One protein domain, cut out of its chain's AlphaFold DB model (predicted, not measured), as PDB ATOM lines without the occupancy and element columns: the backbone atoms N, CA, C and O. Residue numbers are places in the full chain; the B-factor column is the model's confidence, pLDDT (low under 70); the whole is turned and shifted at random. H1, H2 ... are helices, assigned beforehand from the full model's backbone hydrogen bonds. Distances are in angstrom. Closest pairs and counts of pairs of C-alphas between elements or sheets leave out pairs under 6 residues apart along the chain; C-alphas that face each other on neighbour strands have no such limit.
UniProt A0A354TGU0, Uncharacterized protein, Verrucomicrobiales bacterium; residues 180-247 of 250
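AT A GLANCE: This is residues 180 to 247 of the 250 residues of an uncharacterized protein of Verrucomicrobiales bacterium (UniProt A0A354TGU0). Two long helices, H1 and H2, form the arms of an open U: joined at one end by a short link, they run back in opposite ways with a gap between them and no contact. The short helix H3, after the chain folds back, packs on residues 229 to 233 of H2. The printed part has 68 residues with three named helices, in the order H1, H2, H3, and no named strand; the class is all helix. The whole is loose, with a radius of gyration of the C-alphas of 15.8 A, and only just elongated, spanning 47 by 24 by 15 A.

HOW THE PARTS SIT: Begin at H1, residues 180 to 204, which stands free over its whole length and touches no helix. Next along the backbone comes H2, residues 213 to 235; H1 and H2 are apart. Look then at H3, residues 243 to 247: it touches H2, which meets it with residues 229 to 233 alone, and the closest C-alphas are those of Ala 229 and Ile 246, 5.9 A apart. H1 and H3 are apart. In H1 and H2 every O i to N i+4 pair is within hydrogen-bond range; in H3 0 of 1 is, while 2 of 2 O i to N i+3 pairs are.

IN THESE COORDINATES: Find C-alpha 180 at (45.275, -3.068, 16.556); from there H1 runs 36.5 A to C-alpha 204 at (28.527, 29.247, 19.387). H2 starts at C-alpha 213, (16.114, 32.230, 28.293), and runs 32.6 A to C-alpha 235. H3, five residues, ends at C-alpha 247, (20.386, 6.048, 21.623).

THE WHOLE: The C-alphas of Gly 180 and Ser 212 are the two farthest apart, at 47.9 A. The printed part has no cut, and both links are short. Look in the B-factor column for pLDDT under 70 at residues 180 to 183, 185 to 186, 189 and 245 to 247; the mean of the printed part is 80.1.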
ATOM      1  N   GLY A 180      44.646  -4.152  15.795       67.38
ATOM      2  CA  GLY A 180      45.275  -3.068  16.556       67.38
ATOM      3  C   GLY A 180      45.356  -1.759  15.768       67.38
ATOM      4  O   GLY A 180      45.004  -0.704  16.286       67.38
ATOM      5  N   GLU A 181      45.734  -1.825  14.489       67.31
ATOM      6  CA  GLU A 181      45.778  -0.641  13.617       67.31
ATOM      7  C   GLU A 181      44.375  -0.080  13.339       67.31
ATOM      8  O   GLU A 181      44.201   1.133  13.238       67.31
ATOM      9  N   GLN A 182      43.358  -0.945  13.259       61.00
ATOM     10  CA  GLN A 182      41.964  -0.515  13.159       61.00
ATOM     11  C   GLN A 182      41.498   0.191  14.438       61.00
ATOM     12  O   GLN A 182      40.881   1.250  14.350       61.00
ATOM     13  N   ALA A 183      41.817  -0.348  15.620       69.25
ATOM     14  CA  ALA A 183      41.447   0.258  16.899       69.25
ATOM     15  C   ALA A 183      42.066   1.655  17.088       69.25
ATOM     16  O   ALA A 183      41.364   2.591  17.476       69.25
ATOM     17  N   GLU A 184      43.346   1.826  16.745       72.75
ATOM     18  CA  GLU A 184      44.008   3.136  16.798       72.75
ATOM     19  C   GLU A 184      43.428   4.122  15.776       72.75
ATOM     20  O   GLU A 184      43.234   5.299  16.086       72.75
ATOM     21  N   ALA A 185      43.064   3.652  14.577       68.69
ATOM     22  CA  ALA A 185      42.390   4.490  13.589       68.69
ATOM     23  C   ALA A 185      41.017   4.981  14.088       68.69
ATOM     24  O   ALA A 185      40.708   6.165  13.944       68.69
ATOM     25  N   PHE A 186      40.225   4.111  14.725       69.00
ATOM     26  CA  PHE A 186      38.947   4.499  15.331       69.00
ATOM     27  C   PHE A 186      39.124   5.484  16.486       69.00
ATOM     28  O   PHE A 186      38.357   6.439  16.602       69.00
ATOM     29  N   LYS A 187      40.149   5.293  17.320       73.50
ATOM     30  CA  LYS A 187      40.461   6.211  18.420       73.50
ATOM     31  C   LYS A 187      40.839   7.602  17.910       73.50
ATOM     32  O   LYS A 187      40.394   8.602  18.478       73.50
ATOM     33  N   ARG A 188      41.630   7.672  16.835       76.94
ATOM     34  CA  ARG A 188      41.999   8.942  16.198       76.94
ATOM     35  C   ARG A 188      40.770   9.652  15.635       76.94
ATOM     36  O   ARG A 188      40.568  10.814  15.960       76.94
ATOM     37  N   LEU A 189      39.925   8.935  14.892       69.44
ATOM     38  CA  LEU A 189      38.688   9.487  14.334       69.44
ATOM     39  C   LEU A 189      37.774  10.052  15.433       69.44
ATOM     40  O   LEU A 189      37.359  11.200  15.360       69.44
ATOM     41  N   ALA A 190      37.545   9.287  16.503       73.06
ATOM     42  CA  ALA A 190      36.730   9.745  17.628       73.06
ATOM     43  C   ALA A 190      37.308  10.996  18.320       73.06
ATOM     44  O   ALA A 190      36.557  11.819  18.843       73.06
ATOM     45  N   SER A 191      38.637  11.148  18.328       77.94
ATOM     46  CA  SER A 191      39.298  12.334  18.884       77.94
ATOM     47  C   SER A 191      39.130  13.558  17.978       77.94
ATOM     48  O   SER A 191      38.900  14.656  18.480       77.94
ATOM     49  N   GLU A 192      39.214  13.372  16.659       79.81
ATOM     50  CA  GLU A 192      38.984  14.427  15.662       79.81
ATOM     51  C   GLU A 192      37.521  14.903  15.680       79.81
ATOM     52  O   GLU A 192      37.268  16.107  15.720       79.81
ATOM     53  N   ASP A 193      36.563  13.975  15.756       75.06
ATOM     54  CA  ASP A 193      35.133  14.289  15.865       75.06
ATOM     55  C   ASP A 193      34.821  15.098  17.136       75.06
ATOM     56  O   ASP A 193      34.038  16.052  17.107       75.06
ATOM     57  N   TRP A 194      35.453  14.748  18.264       83.19
ATOM     58  CA  TRP A 194      35.309  15.507  19.508       83.19
ATOM     59  C   TRP A 194      35.877  16.924  19.393       83.19
ATOM     60  O   TRP A 194      35.235  17.870  19.851       83.19
ATOM     61  N   ALA A 195      37.048  17.086  18.770       81.38
ATOM     62  CA  ALA A 195      37.645  18.402  18.556       81.38
ATOM     63  C   ALA A 195      36.723  19.305  17.719       81.38
ATOM     64  O   ALA A 195      36.458  20.438  18.110       81.38
ATOM     65  N   ALA A 196      36.137  18.776  16.641       75.94
ATOM     66  CA  ALA A 196      35.193  19.523  15.812       75.94
ATOM     67  C   ALA A 196      33.919  19.941  16.575       75.94
ATOM     68  O   ALA A 196      33.407  21.045  16.379       75.94
ATOM     69  N   LEU A 197      33.401  19.079  17.460       80.38
ATOM     70  CA  LEU A 197      32.267  19.422  18.322       80.38
ATOM     71  C   LEU A 197      32.628  20.536  19.315       80.38
ATOM     72  O   LEU A 197      31.830  21.453  19.508       80.38
ATOM     73  N   ALA A 198      33.811  20.462  19.932       81.25
ATOM     74  CA  ALA A 198      34.297  21.478  20.861       81.25
ATOM     75  C   ALA A 198      34.441  22.844  20.170       81.25
ATOM     76  O   ALA A 198      33.884  23.826  20.657       81.25
ATOM     77  N   ASP A 199      35.058  22.885  18.986       79.81
ATOM     78  CA  ASP A 199      35.188  24.106  18.180       79.81
ATOM     79  C   ASP A 199      33.819  24.702  17.810       79.81
ATOM     80  O   ASP A 199      33.635  25.924  17.789       79.81
ATOM     81  N   GLY A 200      32.833  23.845  17.525       80.31
ATOM     82  CA  GLY A 200      31.457  24.253  17.248       80.31
ATOM     83  C   GLY A 200      30.771  24.888  18.459       80.31
ATOM     84  O   GLY A 200      30.123  25.926  18.315       80.31
ATOM     85  N   LEU A 201      30.935  24.296  19.646       82.25
ATOM     86  CA  LEU A 201      30.420  24.844  20.904       82.25
ATOM     87  C   LEU A 201      31.095  26.178  21.253       82.25
ATOM     88  O   LEU A 201      30.404  27.130  21.613       82.25
ATOM     89  N   ASP A 202      32.411  26.283  21.063       81.75
ATOM     90  CA  ASP A 202      33.163  27.520  21.298       81.75
ATOM     91  C   ASP A 202      32.757  28.629  20.322       81.75
ATOM     92  O   ASP A 202      32.495  29.759  20.731       81.75
ATOM     93  N   SER A 203      32.596  28.306  19.036       76.88
ATOM     94  CA  SER A 203      32.112  29.252  18.016       76.88
ATOM     95  C   SER A 203      30.673  29.717  18.264       76.88
ATOM     96  O   SER A 203      30.231  30.742  17.736       76.88
ATOM     97  N   TYR A 204      29.906  28.942  19.029       76.38
ATOM     98  CA  TYR A 204      28.527  29.247  19.387       76.38
ATOM     99  C   TYR A 204      28.407  30.100  20.657       76.38
ATOM    100  O   TYR A 204      27.344  30.670  20.910       76.38
ATOM    101  N   ARG A 205      29.497  30.262  21.417       79.75
ATOM    102  CA  ARG A 205      29.547  31.025  22.672       79.75
ATOM    103  C   ARG A 205      28.916  32.414  22.563       79.75
ATOM    104  O   ARG A 205      28.112  32.785  23.415       79.75
ATOM    105  N   ASP A 206      29.220  33.147  21.495       73.06
ATOM    106  CA  ASP A 206      28.732  34.520  21.298       73.06
ATOM    107  C   ASP A 206      27.276  34.584  20.811       73.06
ATOM    108  O   ASP A 206      26.642  35.633  20.868       73.06
ATOM    109  N   LYS A 207      26.726  33.464  20.328       73.12
ATOM    110  CA  LYS A 207      25.352  33.378  19.807       73.12
ATOM    111  C   LYS A 207      24.346  32.989  20.881       73.12
ATOM    112  O   LYS A 207      23.161  33.249  20.728       73.12
ATOM    113  N   PHE A 208      24.798  32.390  21.973       70.44
ATOM    114  CA  PHE A 208      23.921  32.007  23.074       70.44
ATOM    115  C   PHE A 208      23.334  33.225  23.807       70.44
ATOM    116  O   PHE A 208      22.210  33.170  24.290       70.44
ATOM    117  N   THR A 209      24.050  34.352  23.830       71.81
ATOM    118  CA  THR A 209      23.610  35.601  24.479       71.81
ATOM    119  C   THR A 209      22.506  36.342  23.721       71.81
ATOM    120  O   THR A 209      21.893  37.242  24.287       71.81
ATOM    121  N   VAL A 210      22.246  35.984  22.457       80.62
ATOM    122  CA  VAL A 210      21.162  36.573  21.647       80.62
ATOM    123  C   VAL A 210      19.889  35.721  21.639       80.62
ATOM    124  O   VAL A 210      18.910  36.092  20.992       80.62
ATOM    125  N   LEU A 211      19.898  34.578  22.325       82.00
ATOM    126  CA  LEU A 211      18.741  33.698  22.453       82.00
ATOM    127  C   LEU A 211      17.868  34.082  23.643       82.00
ATOM    128  O   LEU A 211      18.318  34.744  24.575       82.00
ATOM    129  N   SER A 212      16.612  33.633  23.618       89.81
ATOM    130  CA  SER A 212      15.740  33.750  24.783       89.81
ATOM    131  C   SER A 212      16.166  32.777  25.888       89.81
ATOM    132  O   SER A 212      16.685  31.693  25.607       89.81
ATOM    133  N   ASP A 213      15.863  33.111  27.143       89.31
ATOM    134  CA  ASP A 213      16.114  32.230  28.293       89.31
ATOM    135  C   ASP A 213      15.465  30.843  28.124       89.31
ATOM    136  O   ASP A 213      16.009  29.835  28.576       89.31
ATOM    137  N   GLY A 214      14.321  30.769  27.434       90.31
ATOM    138  CA  GLY A 214      13.640  29.508  27.130       90.31
ATOM    139  C   GLY A 214      14.422  28.626  26.153       90.31
ATOM    140  O   GLY A 214      14.559  27.424  26.384       90.31
ATOM    141  N   ASP A 215      14.985  29.215  25.095       84.69
ATOM    142  CA  ASP A 215      15.804  28.490  24.112       84.69
ATOM    143  C   ASP A 215      17.121  28.008  24.727       84.69
ATOM    144  O   ASP A 215      17.589  26.898  24.455       84.69
ATOM    145  N   VAL A 216      17.698  28.843  25.589       87.31
ATOM    146  CA  VAL A 216      18.865  28.526  26.410       87.31
ATOM    147  C   VAL A 216      18.574  27.338  27.334       87.31
ATOM    148  O   VAL A 216      19.332  26.366  27.348       87.31
ATOM    149  N   ALA A 217      17.462  27.374  28.072       89.12
ATOM    150  CA  ALA A 217      17.076  26.304  28.990       89.12
ATOM    151  C   ALA A 217      16.823  24.973  28.261       89.12
ATOM    152  O   ALA A 217      17.245  23.916  28.737       89.12
ATOM    153  N   ALA A 218      16.201  25.013  27.079       85.12
ATOM    154  CA  ALA A 218      16.000  23.826  26.251       85.12
ATOM    155  C   ALA A 218      17.335  23.192  25.816       85.12
ATOM    156  O   ALA A 218      17.494  21.971  25.880       85.12
ATOM    157  N   GLN A 219      18.321  24.007  25.432       86.12
ATOM    158  CA  GLN A 219      19.659  23.523  25.067       86.12
ATOM    159  C   GLN A 219      20.395  22.904  26.257       86.12
ATOM    160  O   GLN A 219      20.986  21.831  26.116       86.12
ATOM    161  N   ILE A 220      20.326  23.540  27.432       89.12
ATOM    162  CA  ILE A 220      20.899  22.996  28.671       89.12
ATOM    163  C   ILE A 220      20.304  21.615  28.963       89.12
ATOM    164  O   ILE A 220      21.057  20.667  29.171       89.12
ATOM    165  N   SER A 221      18.978  21.468  28.881       88.31
ATOM    166  CA  SER A 221      18.299  20.192  29.139       88.31
ATOM    167  C   SER A 221      18.785  19.063  28.218       88.31
ATOM    168  O   SER A 221      19.048  17.948  28.676       88.31
ATOM    169  N   VAL A 222      18.991  19.353  26.929       86.69
ATOM    170  CA  VAL A 222      19.540  18.384  25.965       86.69
ATOM    171  C   VAL A 222      20.970  17.978  26.338       86.69
ATOM    172  O   VAL A 222      21.304  16.789  26.338       86.69
ATOM    173  N   LEU A 223      21.825  18.942  26.693       87.69
ATOM    174  CA  LEU A 223      23.209  18.668  27.093       87.69
ATOM    175  C   LEU A 223      23.285  17.852  28.388       87.69
ATOM    176  O   LEU A 223      24.066  16.900  28.465       87.69
ATOM    177  N   GLU A 224      22.461  18.181  29.381       91.31
ATOM    178  CA  GLU A 224      22.359  17.448  30.645       91.31
ATOM    179  C   GLU A 224      21.908  16.003  30.426       91.31
ATOM    180  O   GLU A 224      22.495  15.082  31.001       91.31
ATOM    181  N   HIS A 225      20.932  15.784  29.543       84.94
ATOM    182  CA  HIS A 225      20.487  14.443  29.180       84.94
ATOM    183  C   HIS A 225      21.624  13.625  28.544       84.94
ATOM    184  O   HIS A 225      21.939  12.521  28.996       84.94
ATOM    185  N   HIS A 226      22.314  14.183  27.543       84.50
ATOM    186  CA  HIS A 226      23.455  13.511  26.917       84.50
ATOM    187  C   HIS A 226      24.605  13.247  27.902       84.50
ATOM    188  O   HIS A 226      25.287  12.221  27.805       84.50
ATOM    189  N   LEU A 227      24.842  14.156  28.849       89.44
ATOM    190  CA  LEU A 227      25.821  13.970  29.916       89.44
ATOM    191  C   LEU A 227      25.425  12.809  30.837       89.44
ATOM    192  O   LEU A 227      26.268  11.963  31.146       89.44
ATOM    193  N   ALA A 228      24.158  12.741  31.249       87.69
ATOM    194  CA  ALA A 228      23.634  11.667  32.087       87.69
ATOM    195  C   ALA A 228      23.766  10.298  31.402       87.69
ATOM    196  O   ALA A 228      24.305   9.367  32.006       87.69
ATOM    197  N   ALA A 229      23.388  10.193  30.125       85.75
ATOM    198  CA  ALA A 229      23.503   8.954  29.355       85.75
ATOM    199  C   ALA A 229      24.962   8.468  29.248       85.75
ATOM    200  O   ALA A 229      25.255   7.292  29.476       85.75
ATOM    201  N   ARG A 230      25.916   9.375  28.985       88.12
ATOM    202  CA  ARG A 230      27.349   9.030  28.936       88.12
ATOM    203  C   ARG A 230      27.905   8.626  30.302       88.12
ATOM    204  O   ARG A 230      28.712   7.702  30.372       88.12
ATOM    205  N   ARG A 231      27.470   9.272  31.389       90.62
ATOM    206  CA  ARG A 231      27.840   8.874  32.761       90.62
ATOM    207  C   ARG A 231      27.322   7.478  33.097       90.62
ATOM    208  O   ARG A 231      28.085   6.665  33.612       90.62
ATOM    209  N   ALA A 232      26.067   7.185  32.759       86.44
ATOM    210  CA  ALA A 232      25.479   5.862  32.948       86.44
ATOM    211  C   ALA A 232      26.233   4.791  32.143       86.44
ATOM    212  O   ALA A 232      26.550   3.732  32.674       86.44
ATOM    213  N   TRP A 233      26.596   5.094  30.895       87.31
ATOM    214  CA  TRP A 233      27.414   4.210  30.064       87.31
ATOM    215  C   TRP A 233      28.815   3.976  30.652       87.31
ATOM    216  O   TRP A 233      29.284   2.842  30.710       87.31
ATOM    217  N   LEU A 234      29.479   5.019  31.165       89.25
ATOM    218  CA  LEU A 234      30.788   4.886  31.821       89.25
ATOM    219  C   LEU A 234      30.733   4.052  33.108       89.25
ATOM    220  O   LEU A 234      31.706   3.361  33.416       89.25
ATOM    221  N   ALA A 235      29.614   4.085  33.833       89.12
ATOM    222  CA  ALA A 235      29.410   3.276  35.033       89.12
ATOM    223  C   ALA A 235      29.259   1.772  34.733       89.12
ATOM    224  O   ALA A 235      29.440   0.951  35.632       89.12
ATOM    225  N   GLN A 236      28.964   1.386  33.485       87.31
ATOM    226  CA  GLN A 236      28.886  -0.020  33.088       87.31
ATOM    227  C   GLN A 236      30.287  -0.661  33.003       87.31
ATOM    228  O   GLN A 236      31.250   0.006  32.588       87.31
ATOM    229  N   PRO A 237      30.416  -1.966  33.321       88.69
ATOM    230  CA  PRO A 237      31.630  -2.740  33.071       88.69
ATOM    231  C   PRO A 237      32.064  -2.641  31.605       88.69
ATOM    232  O   PRO A 237      31.226  -2.656  30.707       88.69
ATOM    233  N   GLN A 238      33.370  -2.565  31.342       83.81
ATOM    234  CA  GLN A 238      33.901  -2.270  30.003       83.81
ATOM    235  C   GLN A 238      33.416  -3.240  28.910       83.81
ATOM    236  O   GLN A 238      33.217  -2.825  27.774       83.81
ATOM    237  N   ASN A 239      33.190  -4.508  29.253       84.56
ATOM    238  CA  ASN A 239      32.676  -5.547  28.355       84.56
ATOM    239  C   ASN A 239      31.159  -5.473  28.099       84.56
ATOM    240  O   ASN A 239      30.675  -6.128  27.182       84.56
ATOM    241  N   ALA A 240      30.417  -4.706  28.899       77.56
ATOM    242  CA  ALA A 240      28.972  -4.501  28.778       77.56
ATOM    243  C   ALA A 240      28.610  -3.148  28.139       77.56
ATOM    244  O   ALA A 240      27.438  -2.865  27.908       77.56
ATOM    245  N   ARG A 241      29.613  -2.310  27.855       84.50
ATOM    246  CA  ARG A 241      29.441  -0.988  27.256       84.50
ATOM    247  C   ARG A 241      29.060  -1.098  25.782       84.50
ATOM    248  O   ARG A 241      29.925  -1.269  24.927       84.50
ATOM    249  N   ASP A 242      27.781  -0.910  25.479       79.50
ATOM    250  CA  ASP A 242      27.284  -0.786  24.105       79.50
ATOM    251  C   ASP A 242      26.982   0.689  23.773       79.50
ATOM    252  O   ASP A 242      26.094   1.285  24.386       79.50
ATOM    253  N   PRO A 243      27.687   1.314  22.810       72.19
ATOM    254  CA  PRO A 243      27.393   2.676  22.358       72.19
ATOM    255  C   PRO A 243      25.953   2.877  21.853       72.19
ATOM    256  O   PRO A 243      25.432   3.994  21.898       72.19
ATOM    257  N   ARG A 244      25.281   1.814  21.387       74.62
ATOM    258  CA  ARG A 244      23.889   1.877  20.908       74.62
ATOM    259  C   ARG A 244      22.883   2.044  22.045       74.62
ATOM    260  O   ARG A 244      21.826   2.624  21.818       74.62
ATOM    261  N   ALA A 245      23.234   1.643  23.267       68.00
ATOM    262  CA  ALA A 245      22.388   1.817  24.449       68.00
ATOM    263  C   ALA A 245      22.204   3.295  24.850       68.00
ATOM    264  O   ALA A 245      21.273   3.625  25.581       68.00
ATOM    265  N   ILE A 246      23.059   4.197  24.349       68.00
ATOM    266  CA  ILE A 246      22.908   5.648  24.536       68.00
ATOM    267  C   ILE A 246      21.740   6.187  23.691       68.00
ATOM    268  O   ILE A 246      21.092   7.139  24.104       68.00
ATOM    269  N   HIS A 247      21.437   5.578  22.536       55.94
ATOM    270  CA  HIS A 247      20.386   6.048  21.623       55.94
ATOM    271  C   HIS A 247      18.976   5.565  22.001       55.94
ATOM    272  O   HIS A 247      17.996   6.146  21.554       55.94
TER     273      HIS A 247